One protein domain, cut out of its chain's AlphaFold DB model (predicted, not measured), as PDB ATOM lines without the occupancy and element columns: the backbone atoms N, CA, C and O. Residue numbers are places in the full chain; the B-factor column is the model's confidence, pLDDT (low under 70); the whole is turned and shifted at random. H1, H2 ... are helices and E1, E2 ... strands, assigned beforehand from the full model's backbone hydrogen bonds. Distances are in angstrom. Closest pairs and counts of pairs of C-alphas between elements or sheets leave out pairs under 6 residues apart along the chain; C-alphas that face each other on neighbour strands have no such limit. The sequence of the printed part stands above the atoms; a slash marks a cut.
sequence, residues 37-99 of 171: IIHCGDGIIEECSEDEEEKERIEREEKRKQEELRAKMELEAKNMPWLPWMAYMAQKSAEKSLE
ATOM      1  N   ILE A  37      93.220 152.862  40.447       75.06
ATOM      2  CA  ILE A  37      92.489 153.887  41.190       75.06
ATOM      3  C   ILE A  37      92.376 153.431  42.647       75.06
ATOM      4  O   ILE A  37      91.839 152.352  42.914       75.06
ATOM      5  N   ILE A  38      92.876 154.235  43.588       77.94
ATOM      6  CA  ILE A  38      92.734 153.986  45.026       77.94
ATOM      7  C   ILE A  38      91.762 155.016  45.602       77.94
ATOM      8  O   ILE A  38      91.980 156.223  45.512       77.94
ATOM      9  N   HIS A  39      90.665 154.537  46.191       82.25
ATOM     10  CA  HIS A  39      89.685 155.383  46.868       82.25
ATOM     11  C   HIS A  39      90.070 155.543  48.339       82.25
ATOM     12  O   HIS A  39      89.957 154.600  49.123       82.25
ATOM     13  N   CYS A  40      90.498 156.743  48.709       78.75
ATOM     14  CA  CYS A  40      90.733 157.144  50.089       78.75
ATOM     15  C   CYS A  40      89.512 157.912  50.619       78.75
ATOM     16  O   CYS A  40      88.732 158.482  49.857       78.75
ATOM     17  N   GLY A  41      89.339 157.957  51.944       79.06
ATOM     18  CA  GLY A  41      88.215 158.673  52.570       79.06
ATOM     19  C   GLY A  41      88.193 160.188  52.304       79.06
ATOM     20  O   GLY A  41      87.135 160.794  52.424       79.06
ATOM     21  N   ASP A  42      89.335 160.769  51.916       74.75
ATOM     22  CA  ASP A  42      89.523 162.198  51.597       74.75
ATOM     23  C   ASP A  42      89.663 162.467  50.081       74.75
ATOM     24  O   ASP A  42      89.923 163.584  49.646       74.75
ATOM     25  N   GLY A  43      89.508 161.442  49.237       74.88
ATOM     26  CA  GLY A  43      89.607 161.611  47.789       74.88
ATOM     27  C   GLY A  43      90.138 160.393  47.051       74.88
ATOM     28  O   GLY A  43      90.441 159.351  47.626       74.88
ATOM     29  N   ILE A  44      90.234 160.526  45.734       76.19
ATOM     30  CA  ILE A  44      90.710 159.467  44.846       76.19
ATOM     31  C   ILE A  44      92.167 159.764  44.497       76.19
ATOM     32  O   ILE A  44      92.466 160.848  44.000       76.19
ATOM     33  N   ILE A  45      93.063 158.811  44.761       74.06
ATOM     34  CA  ILE A  45      94.485 158.912  44.424       74.06
ATOM     35  C   ILE A  45      94.770 157.963  43.260       74.06
ATOM     36  O   ILE A  45      94.482 156.765  43.317       74.06
ATOM     37  N   GLU A  46      95.328 158.520  42.187       66.00
ATOM     38  CA  GLU A  46      95.797 157.767  41.026       66.00
ATOM     39  C   GLU A  46      97.286 157.450  41.195       66.00
ATOM     40  O   GLU A  46      98.149 158.305  40.990       66.00
ATOM     41  N   GLU A  47      97.610 156.208  41.555       60.44
ATOM     42  CA  GLU A  47      98.995 155.743  41.532       60.44
ATOM     43  C   GLU A  47      99.384 155.417  40.082       60.44
ATOM     44  O   GLU A  47      98.962 154.414  39.496       60.44
ATOM     45  N   CYS A  48     100.196 156.278  39.465       56.75
ATOM     46  CA  CYS A  48     100.858 155.963  38.202       56.75
ATOM     47  C   CYS A  48     101.978 154.940  38.458       56.75
ATOM     48  O   CYS A  48     103.134 155.316  38.618       56.75
ATOM     49  N   SER A  49     101.649 153.647  38.421       59.06
ATOM     50  CA  SER A  49     102.575 152.501  38.569       59.06
ATOM     51  C   SER A  49     103.735 152.438  37.544       59.06
ATOM     52  O   SER A  49     104.488 151.471  37.531       59.06
ATOM     53  N   GLU A  50     103.885 153.436  36.673       52.88
ATOM     54  CA  GLU A  50     104.917 153.521  35.630       52.88
ATOM     55  C   GLU A  50     105.984 154.588  35.919       52.88
ATOM     56  O   GLU A  50     106.895 154.743  35.116       52.88
ATOM     57  N   ASP A  51     105.888 155.340  37.019       61.47
ATOM     58  CA  ASP A  51     106.857 156.408  37.309       61.47
ATOM     59  C   ASP A  51     108.188 155.859  37.857       61.47
ATOM     60  O   ASP A  51     109.251 156.320  37.464       61.47
ATOM     61  N   GLU A  52     108.162 154.827  38.703       63.56
ATOM     62  CA  GLU A  52     109.377 154.299  39.347       63.56
ATOM     63  C   GLU A  52     110.231 153.438  38.396       63.56
ATOM     64  O   GLU A  52     111.416 153.710  38.212       63.56
ATOM     65  N   GLU A  53     109.630 152.475  37.687       66.62
ATOM     66  CA  GLU A  53     110.354 151.649  36.703       66.62
ATOM     67  C   GLU A  53     110.901 152.454  35.514       66.62
ATOM     68  O   GLU A  53     111.961 152.132  34.973       66.62
ATOM     69  N   GLU A  54     110.170 153.473  35.056       71.56
ATOM     70  CA  GLU A  54     110.619 154.312  33.945       71.56
ATOM     71  C   GLU A  54     111.753 155.240  34.379       71.56
ATOM     72  O   GLU A  54     112.737 155.373  33.653       71.56
ATOM     73  N   LYS A  55     111.686 155.800  35.594       73.69
ATOM     74  CA  LYS A  55     112.803 156.541  36.196       73.69
ATOM     75  C   LYS A  55     114.056 155.683  36.307       73.69
ATOM     76  O   LYS A  55     115.125 156.129  35.902       73.69
ATOM     77  N   GLU A  56     113.934 154.438  36.762       78.25
ATOM     78  CA  GLU A  56     115.075 153.522  36.822       78.25
ATOM     79  C   GLU A  56     115.649 153.182  35.441       78.25
ATOM     80  O   GLU A  56     116.866 153.021  35.293       78.25
ATOM     81  N   ARG A  57     114.791 153.035  34.420       80.12
ATOM     82  CA  ARG A  57     115.229 152.817  33.032       80.12
ATOM     83  C   ARG A  57     115.993 154.028  32.500       80.12
ATOM     84  O   ARG A  57     117.078 153.841  31.945       80.12
ATOM     85  N   ILE A  58     115.472 155.234  32.722       84.00
ATOM     86  CA  ILE A  58     116.108 156.498  32.333       84.00
ATOM     87  C   ILE A  58     117.458 156.654  33.040       84.00
ATOM     88  O   ILE A  58     118.465 156.874  32.375       84.00
ATOM     89  N   GLU A  59     117.525 156.433  34.355       85.69
ATOM     90  CA  GLU A  59     118.769 156.553  35.125       85.69
ATOM     91  C   GLU A  59     119.836 155.545  34.659       85.69
ATOM     92  O   GLU A  59     121.018 155.878  34.537       85.69
ATOM     93  N   ARG A  60     119.439 154.304  34.338       84.00
ATOM     94  CA  ARG A  60     120.357 153.300  33.769       84.00
ATOM     95  C   ARG A  60     120.877 153.702  32.394       84.00
ATOM     96  O   ARG A  60     122.049 153.467  32.092       84.00
ATOM     97  N   GLU A  61     120.021 154.264  31.548       87.56
ATOM     98  CA  GLU A  61     120.416 154.726  30.221       87.56
ATOM     99  C   GLU A  61     121.338 155.952  30.303       87.56
ATOM    100  O   GLU A  61     122.334 156.021  29.582       87.56
ATOM    101  N   GLU A  62     121.069 156.876  31.224       86.56
ATOM    102  CA  GLU A  62     121.920 158.033  31.507       86.56
ATOM    103  C   GLU A  62     123.290 157.619  32.045       86.56
ATOM    104  O   GLU A  62     124.305 158.106  31.543       86.56
ATOM    105  N   LYS A  63     123.347 156.661  32.981       86.25
ATOM    106  CA  LYS A  63     124.615 156.095  33.474       86.25
ATOM    107  C   LYS A  63     125.427 155.462  32.350       86.25
ATOM    108  O   LYS A  63     126.611 155.762  32.218       86.25
ATOM    109  N   ARG A  64     124.796 154.664  31.483       87.12
ATOM    110  CA  ARG A  64     125.468 154.076  30.312       87.12
ATOM    111  C   ARG A  64     125.992 155.140  29.348       87.12
ATOM    112  O   ARG A  64     127.134 155.050  28.910       87.12
ATOM    113  N   LYS A  65     125.195 156.169  29.041       87.62
ATOM    114  CA  LYS A  65     125.629 157.294  28.194       87.62
ATOM    115  C   LYS A  65     126.792 158.060  28.824       87.62
ATOM    116  O   LYS A  65     127.730 158.426  28.119       87.62
ATOM    117  N   GLN A  66     126.762 158.271  30.141       85.25
ATOM    118  CA  GLN A  66     127.871 158.872  30.882       85.25
ATOM    119  C   GLN A  66     129.133 158.010  30.826       85.25
ATOM    120  O   GLN A  66     130.217 158.547  30.617       85.25
ATOM    121  N   GLU A  67     129.023 156.692  30.989       85.50
ATOM    122  CA  GLU A  67     130.159 155.769  30.891       85.50
ATOM    123  C   GLU A  67     130.763 155.749  29.484       85.50
ATOM    124  O   GLU A  67     131.983 155.843  29.335       85.50
ATOM    125  N   GLU A  68     129.931 155.716  28.443       86.69
ATOM    126  CA  GLU A  68     130.378 155.801  27.050       86.69
ATOM    127  C   GLU A  68     131.072 157.140  26.754       86.69
ATOM    128  O   GLU A  68     132.116 157.173  26.094       86.69
ATOM    129  N   LEU A  69     130.531 158.252  27.265       84.25
ATOM    130  CA  LEU A  69     131.144 159.574  27.144       84.25
ATOM    131  C   LEU A  69     132.484 159.637  27.888       84.25
ATOM    132  O   LEU A  69     133.467 160.136  27.341       84.25
ATOM    133  N   ARG A  70     132.555 159.075  29.101       81.88
ATOM    134  CA  ARG A  70     133.787 158.980  29.897       81.88
ATOM    135  C   ARG A  70     134.856 158.164  29.177       81.88
ATOM    136  O   ARG A  70     135.997 158.612  29.124       81.88
ATOM    137  N   ALA A  71     134.495 157.027  28.581       83.25
ATOM    138  CA  ALA A  71     135.421 156.187  27.823       83.25
ATOM    139  C   ALA A  71     135.976 156.910  26.584       83.25
ATOM    140  O   ALA A  71     137.172 156.829  26.302       83.25
ATOM    141  N   LYS A  72     135.133 157.672  25.871       82.81
ATOM    142  CA  LYS A  72     135.571 158.518  24.747       82.81
ATOM    143  C   LYS A  72     136.514 159.629  25.209       82.81
ATOM    144  O   LYS A  72     137.594 159.776  24.644       82.81
ATOM    145  N   MET A  73     136.153 160.352  26.268       79.12
ATOM    146  CA  MET A  73     137.002 161.407  26.829       79.12
ATOM    147  C   MET A  73     138.330 160.864  27.366       79.12
ATOM    148  O   MET A  73     139.347 161.534  27.247       79.12
ATOM    149  N   GLU A  74     138.362 159.653  27.923       80.06
ATOM    150  CA  GLU A  74     139.592 159.016  28.409       80.06
ATOM    151  C   GLU A  74     140.522 158.586  27.263       80.06
ATOM    152  O   GLU A  74     141.748 158.637  27.401       80.06
ATOM    153  N   LEU A  75     139.954 158.228  26.107       78.75
ATOM    154  CA  LEU A  75     140.707 157.987  24.877       78.75
ATOM    155  C   LEU A  75     141.314 159.293  24.333       78.75
ATOM    156  O   LEU A  75     142.483 159.318  23.949       78.75
ATOM    157  N   GLU A  76     140.544 160.382  24.346       78.25
ATOM    158  CA  GLU A  76     140.988 161.705  23.889       78.25
ATOM    159  C   GLU A  76     141.968 162.380  24.862       78.25
ATOM    160  O   GLU A  76     142.895 163.065  24.429       78.25
ATOM    161  N   ALA A  77     141.842 162.131  26.169       74.19
ATOM    162  CA  ALA A  77     142.731 162.653  27.209       74.19
ATOM    163  C   ALA A  77     144.195 162.233  27.010       74.19
ATOM    164  O   ALA A  77     145.094 162.981  27.387       74.19
ATOM    165  N   LYS A  78     144.452 161.079  26.378       73.75
ATOM    166  CA  LYS A  78     145.813 160.613  26.052       73.75
ATOM    167  C   LYS A  78     146.485 161.416  24.933       73.75
ATOM    168  O   LYS A  78     147.707 161.396  24.848       73.75
ATOM    169  N   ASN A  79     145.707 162.113  24.103       82.81
ATOM    170  CA  ASN A  79     146.196 162.921  22.981       82.81
ATOM    171  C   ASN A  79     146.069 164.440  23.221       82.81
ATOM    172  O   ASN A  79     146.445 165.226  22.351       82.81
ATOM    173  N   MET A  80     145.535 164.876  24.369       76.69
ATOM    174  CA  MET A  80     145.300 166.293  24.667       76.69
ATOM    175  C   MET A  80     146.536 167.012  25.245       76.69
ATOM    176  O   MET A  80     147.352 166.399  25.935       76.69
ATOM    177  N   PRO A  81     146.664 168.339  25.031       85.94
ATOM    178  CA  PRO A  81     147.656 169.160  25.720       85.94
ATOM    179  C   PRO A  81     147.368 169.251  27.232       85.94
ATOM    180  O   PRO A  81     146.240 169.065  27.690       85.94
ATOM    181  N   TRP A  82     148.398 169.576  28.017       86.75
ATOM    182  CA  TRP A  82     148.387 169.449  29.483       86.75
ATOM    183  C   TRP A  82     147.314 170.285  30.211       86.75
ATOM    184  O   TRP A  82     146.818 169.857  31.247       86.75
ATOM    185  N   LEU A  83     146.926 171.453  29.688       88.38
ATOM    186  CA  LEU A  83     145.948 172.354  30.323       88.38
ATOM    187  C   LEU A  83     144.508 171.799  30.297       88.38
ATOM    188  O   LEU A  83     143.927 171.621  31.369       88.38
ATOM    189  N   PRO A  84     143.928 171.468  29.125       87.50
ATOM    190  CA  PRO A  84     142.640 170.774  29.057       87.50
ATOM    191  C   PRO A  84     142.642 169.435  29.793       87.50
ATOM    192  O   PRO A  84     141.659 169.089  30.445       87.50
ATOM    193  N   TRP A  85     143.764 168.712  29.741       85.69
ATOM    194  CA  TRP A  85     143.928 167.466  30.482       85.69
ATOM    195  C   TRP A  85     143.809 167.681  31.998       85.69
ATOM    196  O   TRP A  85     143.055 166.969  32.656       85.69
ATOM    197  N   MET A  86     144.467 168.703  32.553       89.38
ATOM    198  CA  MET A  86     144.347 169.053  33.974       89.38
ATOM    199  C   MET A  86     142.917 169.445  34.359       89.38
ATOM    200  O   MET A  86     142.432 169.012  35.401       89.38
ATOM    201  N   ALA A  87     142.223 170.226  33.525       88.88
ATOM    202  CA  ALA A  87     140.831 170.604  33.776       88.88
ATOM    203  C   ALA A  87     139.897 169.380  33.780       88.88
ATOM    204  O   ALA A  87     139.097 169.217  34.701       88.88
ATOM    205  N   TYR A  88     140.059 168.473  32.809       86.88
ATOM    206  CA  TYR A  88     139.333 167.204  32.761       86.88
ATOM    207  C   TYR A  88     139.605 166.344  34.000       86.88
ATOM    208  O   TYR A  88     138.678 165.821  34.620       86.88
ATOM    209  N   MET A  89     140.872 166.233  34.403       87.12
ATOM    210  CA  MET A  89     141.256 165.495  35.604       87.12
ATOM    211  C   MET A  89     140.667 166.128  36.869       87.12
ATOM    212  O   MET A  89     140.193 165.392  37.732       87.12
ATOM    213  N   ALA A  90     140.613 167.461  36.953       90.62
ATOM    214  CA  ALA A  90     139.987 168.180  38.060       90.62
ATOM    215  C   ALA A  90     138.476 167.906  38.144       90.62
ATOM    216  O   ALA A  90     137.972 167.601  39.224       90.62
ATOM    217  N   GLN A  91     137.760 167.931  37.015       85.94
ATOM    218  CA  GLN A  91     136.334 167.579  36.965       85.94
ATOM    219  C   GLN A  91     136.098 166.113  37.360       85.94
ATOM    220  O   GLN A  91     135.256 165.831  38.211       85.94
ATOM    221  N   LYS A  92     136.905 165.183  36.830       86.69
ATOM    222  CA  LYS A  92     136.842 163.751  37.174       86.69
ATOM    223  C   LYS A  92     137.132 163.505  38.654       86.69
ATOM    224  O   LYS A  92     136.510 162.636  39.263       86.69
ATOM    225  N   SER A  93     138.077 164.242  39.241       85.88
ATOM    226  CA  SER A  93     138.321 164.173  40.680       85.88
ATOM    227  C   SER A  93     137.175 164.780  41.475       85.88
ATOM    228  O   SER A  93     136.781 164.173  42.454       85.88
ATOM    229  N   ALA A  94     136.581 165.893  41.034       86.25
ATOM    230  CA  ALA A  94     135.484 166.549  41.744       86.25
ATOM    231  C   ALA A  94     134.253 165.639  41.878       86.25
ATOM    232  O   ALA A  94     133.694 165.531  42.966       86.25
ATOM    233  N   GLU A  95     133.886 164.923  40.809       82.88
ATOM    234  CA  GLU A  95     132.787 163.948  40.834       82.88
ATOM    235  C   GLU A  95     133.034 162.821  41.849       82.88
ATOM    236  O   GLU A  95     132.128 162.429  42.577       82.88
ATOM    237  N   LYS A  96     134.271 162.321  41.930       82.25
ATOM    238  CA  LYS A  96     134.654 161.264  42.880       82.25
ATOM    239  C   LYS A  96     134.850 161.786  44.302       82.25
ATOM    240  O   LYS A  96     134.661 161.055  45.266       82.25
ATOM    241  N   SER A  97     135.263 163.040  44.439       81.19
ATOM    242  CA  SER A  97     135.536 163.672  45.723       81.19
ATOM    243  C   SER A  97     134.266 164.020  46.484       81.19
ATOM    244  O   SER A  97     134.365 164.160  47.693       81.19
ATOM    245  N   LEU A  98     133.099 164.131  45.837       77.06
ATOM    246  CA  LEU A  98     131.847 164.452  46.532       77.06
ATOM    247  C   LEU A  98     131.499 163.396  47.597       77.06
ATOM    248  O   LEU A  98     131.219 163.752  48.732       77.06
ATOM    249  N   GLU A  99     131.623 162.111  47.256       76.62
ATOM    250  CA  GLU A  99     131.412 160.984  48.181       76.62
ATOM    251  C   GLU A  99     132.501 160.911  49.266       76.62
ATOM    252  O   GLU A  99     132.251 160.589  50.425       76.62
TER     253      GLU A  99
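AT A GLANCE: This is residues 37 to 99 of the 171 residues of the protein "Hypothetical protein" of Brachionus calyciflorus (UniProt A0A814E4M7). Picture a long rod made mostly by one helix, H1, with a small two-stranded hairpin, E1 and E2, beyond its first end, and a shorter helix, H2, folding back from its far end. H1 and H2 make a loose, open V, and residues 93 to 99 of H2 stick out. The printed part has 63 residues, with named elements in the order E1, E2, H1, H2; the two strands are antiparallel, and the class is mostly helix. The whole is extended, with a radius of gyration of the C-alphas of 20.9 A and spans of 65 by 21 by 14 A.

IN THESE COORDINATES: Find C-alpha 37 at (92.489, 153.887, 41.190), where strand E1, residues 37 to 40, begins and runs 9.6 A. Strand E2 follows at residues 43 to 47, 12.7 A long. At C-alpha 51, (106.857, 156.408, 37.309), helix H1 begins; it runs 37.8 A to residue 77. Helix H2, residues 82 to 99, runs 26.6 A to C-alpha 99 at (131.412, 160.984, 48.181).

HOW THE PARTS SIT: Look first at the hairpin of E1 and E2, whose directions stand at 143 degrees: N 38 and O 45 are within hydrogen-bond range at 3.0 A, and N 40 and O 43 at 2.8 A. E1 is apart from H1. Farther on, H1 and H2 are close but not clearly touching; their closest C-alphas, those of Ala 77 and Trp 85, are 5.9 A apart. They run opposite ways at a shallow tilt of 32 degrees, only just short of steep. In H1 every O i to N i+4 pair is within hydrogen-bond range; in H2, 13 of 14 are.

THE WHOLE: The C-alphas farthest apart, those of Gly 41 and Pro 81, are 66.1 A from each other. The printed part has no cut, and its three links are tight. Look in the B-factor column at residues 46 to 53: there the model's pLDDT is under 70.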